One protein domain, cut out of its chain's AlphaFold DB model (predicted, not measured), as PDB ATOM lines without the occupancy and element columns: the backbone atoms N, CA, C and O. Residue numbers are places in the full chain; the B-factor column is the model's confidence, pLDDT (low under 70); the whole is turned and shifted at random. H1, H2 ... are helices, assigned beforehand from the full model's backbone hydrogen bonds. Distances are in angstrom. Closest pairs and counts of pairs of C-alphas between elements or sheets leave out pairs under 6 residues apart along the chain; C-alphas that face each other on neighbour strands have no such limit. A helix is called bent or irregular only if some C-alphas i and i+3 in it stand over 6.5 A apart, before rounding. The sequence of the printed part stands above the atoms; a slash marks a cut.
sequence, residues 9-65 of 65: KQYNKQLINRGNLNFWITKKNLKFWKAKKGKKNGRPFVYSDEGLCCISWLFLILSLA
ATOM      1  N   LYS A   9     216.992 292.128 245.061       88.94
ATOM      2  CA  LYS A   9     216.318 292.283 246.353       88.94
ATOM      3  C   LYS A   9     216.242 293.758 246.733       88.94
ATOM      4  O   LYS A   9     215.182 294.229 247.149       88.94
ATOM      5  N   GLN A  10     217.334 294.494 246.534       86.50
ATOM      6  CA  GLN A  10     217.365 295.939 246.751       86.50
ATOM      7  C   GLN A  10     216.448 296.682 245.769       86.50
ATOM      8  O   GLN A  10     215.681 297.547 246.194       86.50
ATOM      9  N   TYR A  11     216.451 296.295 244.490       84.50
ATOM     10  CA  TYR A  11     215.562 296.871 243.477       84.50
ATOM     11  C   TYR A  11     214.073 296.678 243.816       84.50
ATOM     12  O   TYR A  11     213.301 297.636 243.799       84.50
ATOM     13  N   ASN A  12     213.663 295.465 244.206       87.56
ATOM     14  CA  ASN A  12     212.276 295.207 244.607       87.56
ATOM     15  C   ASN A  12     211.872 295.997 245.855       87.56
ATOM     16  O   ASN A  12     210.761 296.519 245.915       87.56
ATOM     17  N   LYS A  13     212.768 296.125 246.842       87.44
ATOM     18  CA  LYS A  13     212.497 296.926 248.042       87.44
ATOM     19  C   LYS A  13     212.259 298.401 247.693       87.44
ATOM     20  O   LYS A  13     211.370 299.022 248.264       87.44
ATOM     21  N   GLN A  14     213.004 298.942 246.727       83.56
ATOM     22  CA  GLN A  14     212.791 300.303 246.221       83.56
ATOM     23  C   GLN A  14     211.458 300.451 245.477       83.56
ATOM     24  O   GLN A  14     210.788 301.462 245.655       83.56
ATOM     25  N   LEU A  15     211.041 299.448 244.693       82.00
ATOM     26  CA  LEU A  15     209.734 299.460 244.023       82.00
ATOM     27  C   LEU A  15     208.570 299.484 245.019       82.00
ATOM     28  O   LEU A  15     207.641 300.264 244.838       82.00
ATOM     29  N   ILE A  16     208.637 298.669 246.075       81.44
ATOM     30  CA  ILE A  16     207.604 298.619 247.123       81.44
ATOM     31  C   ILE A  16     207.549 299.947 247.895       81.44
ATOM     32  O   ILE A  16     206.467 300.461 248.167       81.44
ATOM     33  N   ASN A  17     208.708 300.537 248.204       80.94
ATOM     34  CA  ASN A  17     208.802 301.767 248.995       80.94
ATOM     35  C   ASN A  17     208.495 303.055 248.211       80.94
ATOM     36  O   ASN A  17     208.415 304.117 248.821       80.94
ATOM     37  N   ARG A  18     208.316 302.993 246.884       76.81
ATOM     38  CA  ARG A  18     208.040 304.172 246.041       76.81
ATOM     39  C   ARG A  18     206.635 304.760 246.252       76.81
ATOM     40  O   ARG A  18     206.335 305.825 245.722       76.81
ATOM     41  N   GLY A  19     205.786 304.077 247.023       69.44
ATOM     42  CA  GLY A  19     204.382 304.434 247.197       69.44
ATOM     43  C   GLY A  19     203.542 304.074 245.968       69.44
ATOM     44  O   GLY A  19     204.064 303.819 244.882       69.44
ATOM     45  N   ASN A  20     202.221 304.012 246.145       70.94
ATOM     46  CA  ASN A  20     201.291 303.704 245.061       70.94
ATOM     47  C   ASN A  20     200.572 304.984 244.630       70.94
ATOM     48  O   ASN A  20     199.771 305.532 245.387       70.94
ATOM     49  N   LEU A  21     200.876 305.473 243.428       71.75
ATOM     50  CA  LEU A  21     200.296 306.701 242.900       71.75
ATOM     51  C   LEU A  21     199.191 306.363 241.899       71.75
ATOM     52  O   LEU A  21     199.454 305.975 240.761       71.75
ATOM     53  N   ASN A  22     197.945 306.511 242.342       76.25
ATOM     54  CA  ASN A  22     196.771 306.267 241.515       76.25
ATOM     55  C   ASN A  22     196.275 307.586 240.919       76.25
ATOM     56  O   ASN A  22     195.801 308.460 241.642       76.25
ATOM     57  N   PHE A  23     196.352 307.719 239.594       71.69
ATOM     58  CA  PHE A  23     195.790 308.860 238.874       71.69
ATOM     59  C   PHE A  23     194.424 308.518 238.295       71.69
ATOM     60  O   PHE A  23     194.259 307.530 237.577       71.69
ATOM     61  N   TRP A  24     193.453 309.388 238.546       81.88
ATOM     62  CA  TRP A  24     192.133 309.296 237.941       81.88
ATOM     63  C   TRP A  24     192.120 310.066 236.621       81.88
ATOM     64  O   TRP A  24     192.230 311.288 236.599       81.88
ATOM     65  N   ILE A  25     191.984 309.348 235.504       79.75
ATOM     66  CA  ILE A  25     191.877 309.946 234.168       79.75
ATOM     67  C   ILE A  25     190.407 309.952 233.744       79.75
ATOM     68  O   ILE A  25     189.764 308.908 233.632       79.75
ATOM     69  N   THR A  26     189.871 311.133 233.449       84.00
ATOM     70  CA  THR A  26     188.497 311.294 232.955       84.00
ATOM     71  C   THR A  26     188.323 310.659 231.569       84.00
ATOM     72  O   THR A  26     189.194 310.775 230.705       84.00
ATOM     73  N   LYS A  27     187.153 310.059 231.289       80.69
ATOM     74  CA  LYS A  27     186.839 309.417 229.986       80.69
ATOM     75  C   LYS A  27     187.096 310.317 228.769       80.69
ATOM     76  O   LYS A  27     187.522 309.830 227.726       80.69
ATOM     77  N   LYS A  28     186.879 311.631 228.906       78.50
ATOM     78  CA  LYS A  28     187.135 312.627 227.849       78.50
ATOM     79  C   LYS A  28     188.609 312.704 227.451       78.50
ATOM     80  O   LYS A  28     188.893 313.000 226.295       78.50
ATOM     81  N   ASN A  29     189.517 312.400 228.375       74.75
ATOM     82  CA  ASN A  29     190.958 312.525 228.184       74.75
ATOM     83  C   ASN A  29     191.586 311.205 227.715       74.75
ATOM     84  O   ASN A  29     192.636 311.196 227.076       74.75
ATOM     85  N   LEU A  30     190.891 310.082 227.934       77.38
ATOM     86  CA  LEU A  30     191.323 308.753 227.501       77.38
ATOM     87  C   LEU A  30     191.494 308.647 225.975       77.38
ATOM     88  O   LEU A  30     192.342 307.898 225.493       77.38
ATOM     89  N   LYS A  31     190.709 309.413 225.205       76.19
ATOM     90  CA  LYS A  31     190.817 309.457 223.738       76.19
ATOM     91  C   LYS A  31     192.151 310.035 223.259       76.19
ATOM     92  O   LYS A  31     192.629 309.615 222.213       76.19
ATOM     93  N   PHE A  32     192.745 310.951 224.025       75.25
ATOM     94  CA  PHE A  32     194.052 311.527 223.714       75.25
ATOM     95  C   PHE A  32     195.178 310.585 224.140       75.25
ATOM     96  O   PHE A  32     196.209 310.519 223.482       75.25
ATOM     97  N   TRP A  33     194.970 309.791 225.192       74.38
ATOM     98  CA  TRP A  33     195.961 308.811 225.641       74.38
ATOM     99  C   TRP A  33     196.211 307.694 224.620       74.38
ATOM    100  O   TRP A  33     197.320 307.175 224.490       74.38
ATOM    101  N   LYS A  34     195.168 307.302 223.882       74.38
ATOM    102  CA  LYS A  34     195.289 306.294 222.832       74.38
ATOM    103  C   LYS A  34     195.970 306.904 221.614       74.38
ATOM    104  O   LYS A  34     195.445 307.810 220.975       74.38
ATOM    105  N   ALA A  35     197.124 306.358 221.259       71.62
ATOM    106  CA  ALA A  35     197.785 306.718 220.019       71.62
ATOM    107  C   ALA A  35     196.913 306.378 218.799       71.62
ATOM    108  O   ALA A  35     196.185 305.379 218.789       71.62
ATOM    109  N   LYS A  36     197.012 307.199 217.746       73.88
ATOM    110  CA  LYS A  36     196.311 306.942 216.483       73.88
ATOM    111  C   LYS A  36     196.816 305.630 215.882       73.88
ATOM    112  O   LYS A  36     198.019 305.377 215.831       73.88
ATOM    113  N   LYS A  37     195.885 304.794 215.419       71.25
ATOM    114  CA  LYS A  37     196.207 303.497 214.818       71.25
ATOM    115  C   LYS A  37     196.938 303.737 213.493       71.25
ATOM    116  O   LYS A  37     196.336 304.183 212.521       71.25
ATOM    117  N   GLY A  38     198.247 303.496 213.476       71.88
ATOM    118  CA  GLY A  38     199.050 303.535 212.258       71.88
ATOM    119  C   GLY A  38     198.866 302.264 211.428       71.88
ATOM    120  O   GLY A  38     198.530 301.211 211.964       71.88
ATOM    121  N   LYS A  39     199.126 302.345 210.116       72.12
ATOM    122  CA  LYS A  39     199.163 301.169 209.220       72.12
ATOM    123  C   LYS A  39     200.365 300.243 209.475       72.12
ATOM    124  O   LYS A  39     200.404 299.146 208.935       72.12
ATOM    125  N   LYS A  40     201.357 300.690 210.251       71.50
ATOM    126  CA  LYS A  40     202.588 299.945 210.547       71.50
ATOM    127  C   LYS A  40     202.494 299.303 211.928       71.50
ATOM    128  O   LYS A  40     202.051 299.946 212.877       71.50
ATOM    129  N   ASN A  41     202.957 298.061 212.033       73.00
ATOM    130  CA  ASN A  41     203.104 297.369 213.308       73.00
ATOM    131  C   ASN A  41     204.252 297.999 214.110       73.00
ATOM    132  O   ASN A  41     205.314 298.276 213.554       73.00
ATOM    133  N   GLY A  42     204.041 298.221 215.408       68.62
ATOM    134  CA  GLY A  42     205.051 298.776 216.310       68.62
ATOM    135  C   GLY A  42     204.541 299.940 217.154       68.62
ATOM    136  O   GLY A  42     203.367 300.312 217.099       68.62
ATOM    137  N   ARG A  43     205.439 300.505 217.972       65.19
ATOM    138  CA  ARG A  43     205.122 301.657 218.820       65.19
ATOM    139  C   ARG A  43     204.756 302.851 217.924       65.19
ATOM    140  O   ARG A  43     205.534 303.192 217.033       65.19
ATOM    141  N   PRO A  44     203.601 303.494 218.142       68.38
ATOM    142  CA  PRO A  44     203.232 304.683 217.393       68.38
ATOM    143  C   PRO A  44     204.262 305.792 217.627       68.38
ATOM    144  O   PRO A  44     204.666 306.044 218.759       68.38
ATOM    145  N   PHE A  45     204.695 306.426 216.535       64.69
ATOM    146  CA  PHE A  45     205.748 307.444 216.551       64.69
ATOM    147  C   PHE A  45     205.264 308.792 217.109       64.69
ATOM    148  O   PHE A  45     206.066 309.574 217.605       64.69
ATOM    149  N   VAL A  46     203.953 309.055 217.051       65.81
ATOM    150  CA  VAL A  46     203.350 310.332 217.451       65.81
ATOM    151  C   VAL A  46     202.314 310.088 218.545       65.81
ATOM    152  O   VAL A  46     201.348 309.343 218.349       65.81
ATOM    153  N   TYR A  47     202.535 310.718 219.695       69.62
ATOM    154  CA  TYR A  47     201.573 310.809 220.791       69.62
ATOM    155  C   TYR A  47     200.767 312.104 220.669       69.62
ATOM    156  O   TYR A  47     201.144 313.003 219.926       69.62
ATOM    157  N   SER A  48     199.639 312.181 221.367       75.31
ATOM    158  CA  SER A  48     198.907 313.438 221.495       75.31
ATOM    159  C   SER A  48     199.696 314.427 222.356       75.31
ATOM    160  O   SER A  48     200.349 314.019 223.325       75.31
ATOM    161  N   ASP A  49     199.607 315.716 222.031       78.25
ATOM    162  CA  ASP A  49     200.234 316.775 222.826       78.25
ATOM    163  C   ASP A  49     199.681 316.776 224.256       78.25
ATOM    164  O   ASP A  49     200.430 316.948 225.219       78.25
ATOM    165  N   GLU A  50     198.392 316.464 224.429       80.62
ATOM    166  CA  GLU A  50     197.765 316.362 225.746       80.62
ATOM    167  C   GLU A  50     198.339 315.200 226.577       80.62
ATOM    168  O   GLU A  50     198.513 315.327 227.790       80.62
ATOM    169  N   GLY A  51     198.655 314.067 225.940       77.88
ATOM    170  CA  GLY A  51     199.264 312.913 226.602       77.88
ATOM    171  C   GLY A  51     200.716 313.166 227.009       77.88
ATOM    172  O   GLY A  51     201.103 312.837 228.133       77.88
ATOM    173  N   LEU A  52     201.500 313.788 226.122       80.44
ATOM    174  CA  LEU A  52     202.888 314.173 226.400       80.44
ATOM    175  C   LEU A  52     202.970 315.206 227.525       80.44
ATOM    176  O   LEU A  52     203.777 315.047 228.443       80.44
ATOM    177  N   CYS A  53     202.094 316.211 227.495       82.75
ATOM    178  CA  CYS A  53     202.008 317.219 228.543       82.75
ATOM    179  C   CYS A  53     201.663 316.562 229.890       82.75
ATOM    180  O   CYS A  53     202.395 316.725 230.860       82.75
ATOM    181  N   CYS A  54     200.644 315.701 229.944       83.00
ATOM    182  CA  CYS A  54     200.262 315.007 231.178       83.00
ATOM    183  C   CYS A  54     201.419 314.190 231.796       83.00
ATOM    184  O   CYS A  54     201.662 314.265 233.001       83.00
ATOM    185  N   ILE A  55     202.185 313.460 230.975       82.12
ATOM    186  CA  ILE A  55     203.363 312.701 231.434       82.12
ATOM    187  C   ILE A  55     204.477 313.634 231.925       82.12
ATOM    188  O   ILE A  55     205.118 313.337 232.932       82.12
ATOM    189  N   SER A  56     204.708 314.758 231.244       82.38
ATOM    190  CA  SER A  56     205.713 315.748 231.646       82.38
ATOM    191  C   SER A  56     205.391 316.378 233.004       82.38
ATOM    192  O   SER A  56     206.268 316.458 233.863       82.38
ATOM    193  N   TRP A  57     204.129 316.738 233.243       85.62
ATOM    194  CA  TRP A  57     203.677 317.268 234.531       85.62
ATOM    195  C   TRP A  57     203.788 316.230 235.649       85.62
ATOM    196  O   TRP A  57     204.238 316.542 236.748       85.62
ATOM    197  N   LEU A  58     203.441 314.976 235.360       83.25
ATOM    198  CA  LEU A  58     203.586 313.864 236.298       83.25
ATOM    199  C   LEU A  58     205.053 313.616 236.666       83.25
ATOM    200  O   LEU A  58     205.365 313.382 237.830       83.25
ATOM    201  N   PHE A  59     205.960 313.717 235.693       83.31
ATOM    202  CA  PHE A  59     207.398 313.629 235.932       83.31
ATOM    203  C   PHE A  59     207.905 314.786 236.800       83.31
ATOM    204  O   PHE A  59     208.656 314.547 237.743       83.31
ATOM    205  N   LEU A  60     207.451 316.015 236.533       86.19
ATOM    206  CA  LEU A  60     207.801 317.191 237.329       86.19
ATOM    207  C   LEU A  60     207.352 317.029 238.790       86.19
ATOM    208  O   LEU A  60     208.163 317.189 239.698       86.19
ATOM    209  N   ILE A  61     206.097 316.637 239.019       80.12
ATOM    210  CA  ILE A  61     205.545 316.408 240.364       80.12
ATOM    211  C   ILE A  61     206.343 315.334 241.114       80.12
ATOM    212  O   ILE A  61     206.663 315.516 242.283       80.12
ATOM    213  N   LEU A  62     206.712 314.240 240.441       77.19
ATOM    214  CA  LEU A  62     207.519 313.167 241.033       77.19
ATOM    215  C   LEU A  62     208.991 313.540 241.258       77.19
ATOM    216  O   LEU A  62     209.689 312.797 241.937       77.19
ATOM    217  N   SER A  63     209.477 314.625 240.651       75.25
ATOM    218  CA  SER A  63     210.852 315.113 240.825       75.25
ATOM    219  C   SER A  63     210.986 316.177 241.916       75.25
ATOM    220  O   SER A  63     212.093 316.446 242.372       75.25
ATOM    221  N   LEU A  64     209.865 316.790 242.304       67.88
ATOM    222  CA  LEU A  64     209.779 317.821 243.340       67.88
ATOM    223  C   LEU A  64     209.365 317.262 244.715       67.88
ATOM    224  O   LEU A  64     209.356 318.016 245.686       67.88
ATOM    225  N   ALA A  65     209.006 315.978 244.781       56.59
ATOM    226  CA  ALA A  65     208.681 315.231 245.996       56.59
ATOM    227  C   ALA A  65     209.839 314.300 246.376       56.59
ATOM    228  O   ALA A  65     210.073 314.133 247.592       56.59
TER     229      ALA A  65
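AT A GLANCE: This is residues 9 to 65 of the 65 residues of the protein "Tnp_DDE_dom domain-containing protein" of Chlamydiae bacterium (UniProt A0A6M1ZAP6). A loose, open frame has one long helix, H3, along one side, with the short helix H2 set crosswise near the end of H3 where residues 50 to 51 lie. From H2 a loop, residues 34 to 48, folds back to the start of H3, and toward the other end of the frame residues 9 to 20, which include H1, stick out free. The printed part has 57 residues with three named helices in the order H1, H2, H3 and no named strand; the class is all helix, with 32 residues in the helices. The whole is only just loose, close to extended, with a radius of gyration of the C-alphas of 15.2 A, and its C-alphas span 42 by 25 by 19 A, an elongated outline.

HOW THE PARTS SIT: H3, residues 49 to 64, is the longest helix. H2, residues 27 to 33, touches H3, with 4 pairs of C-alphas within 8 A. The closest C-alphas of the two are those of Trp 33 and Gly 51, 5.4 A apart. H3 touches H2 with residues 50 to 51 alone. The lines of H2 and H3 stand at 88 degrees, about perpendicular, and their centres are 15.6 A apart. H1, residues 9 to 17, is apart from H3 and from H2, and it stands free together with residues 18 to 20. In H1 and H3 every O i to N i+4 pair is within hydrogen-bond range. In H2, 1 of 3 such pairs is within range, beside 3 of 4 O i to N i+3 pairs.

IN THESE COORDINATES: H3 runs from Asp 49, with its C-alpha at (200.234, 316.775, 222.826), to Leu 64, with its C-alpha at (209.779, 317.821, 243.340), 22.7 A from first to last C-alpha. H2 runs from Lys 27 to Trp 33, 10.1 A; it is neither bent nor irregular, but only just: C-alphas 28 and 31 are 6.4 A apart. H1 runs from Lys 9, with its C-alpha at (216.318, 292.283, 246.353), to Asn 17, 12.4 A.

THE WHOLE: The two C-alphas farthest apart are those of Gln 10 and Lys 39, 42.0 A. Without residues 9 to 20 the body has 45 residues, spanning 40 by 22 by 17 A. The printed part has no cut and ends at residue 65, the chain's last. The link from H1 to H2, 9 residues, is short; the link from H2 to H3, residues 34 to 48, is long. The mean pLDDT of the printed part is 76.9, and the model's confidence is low, under 70, at residue 19, residues 42 to 47 and residues 64 to 65.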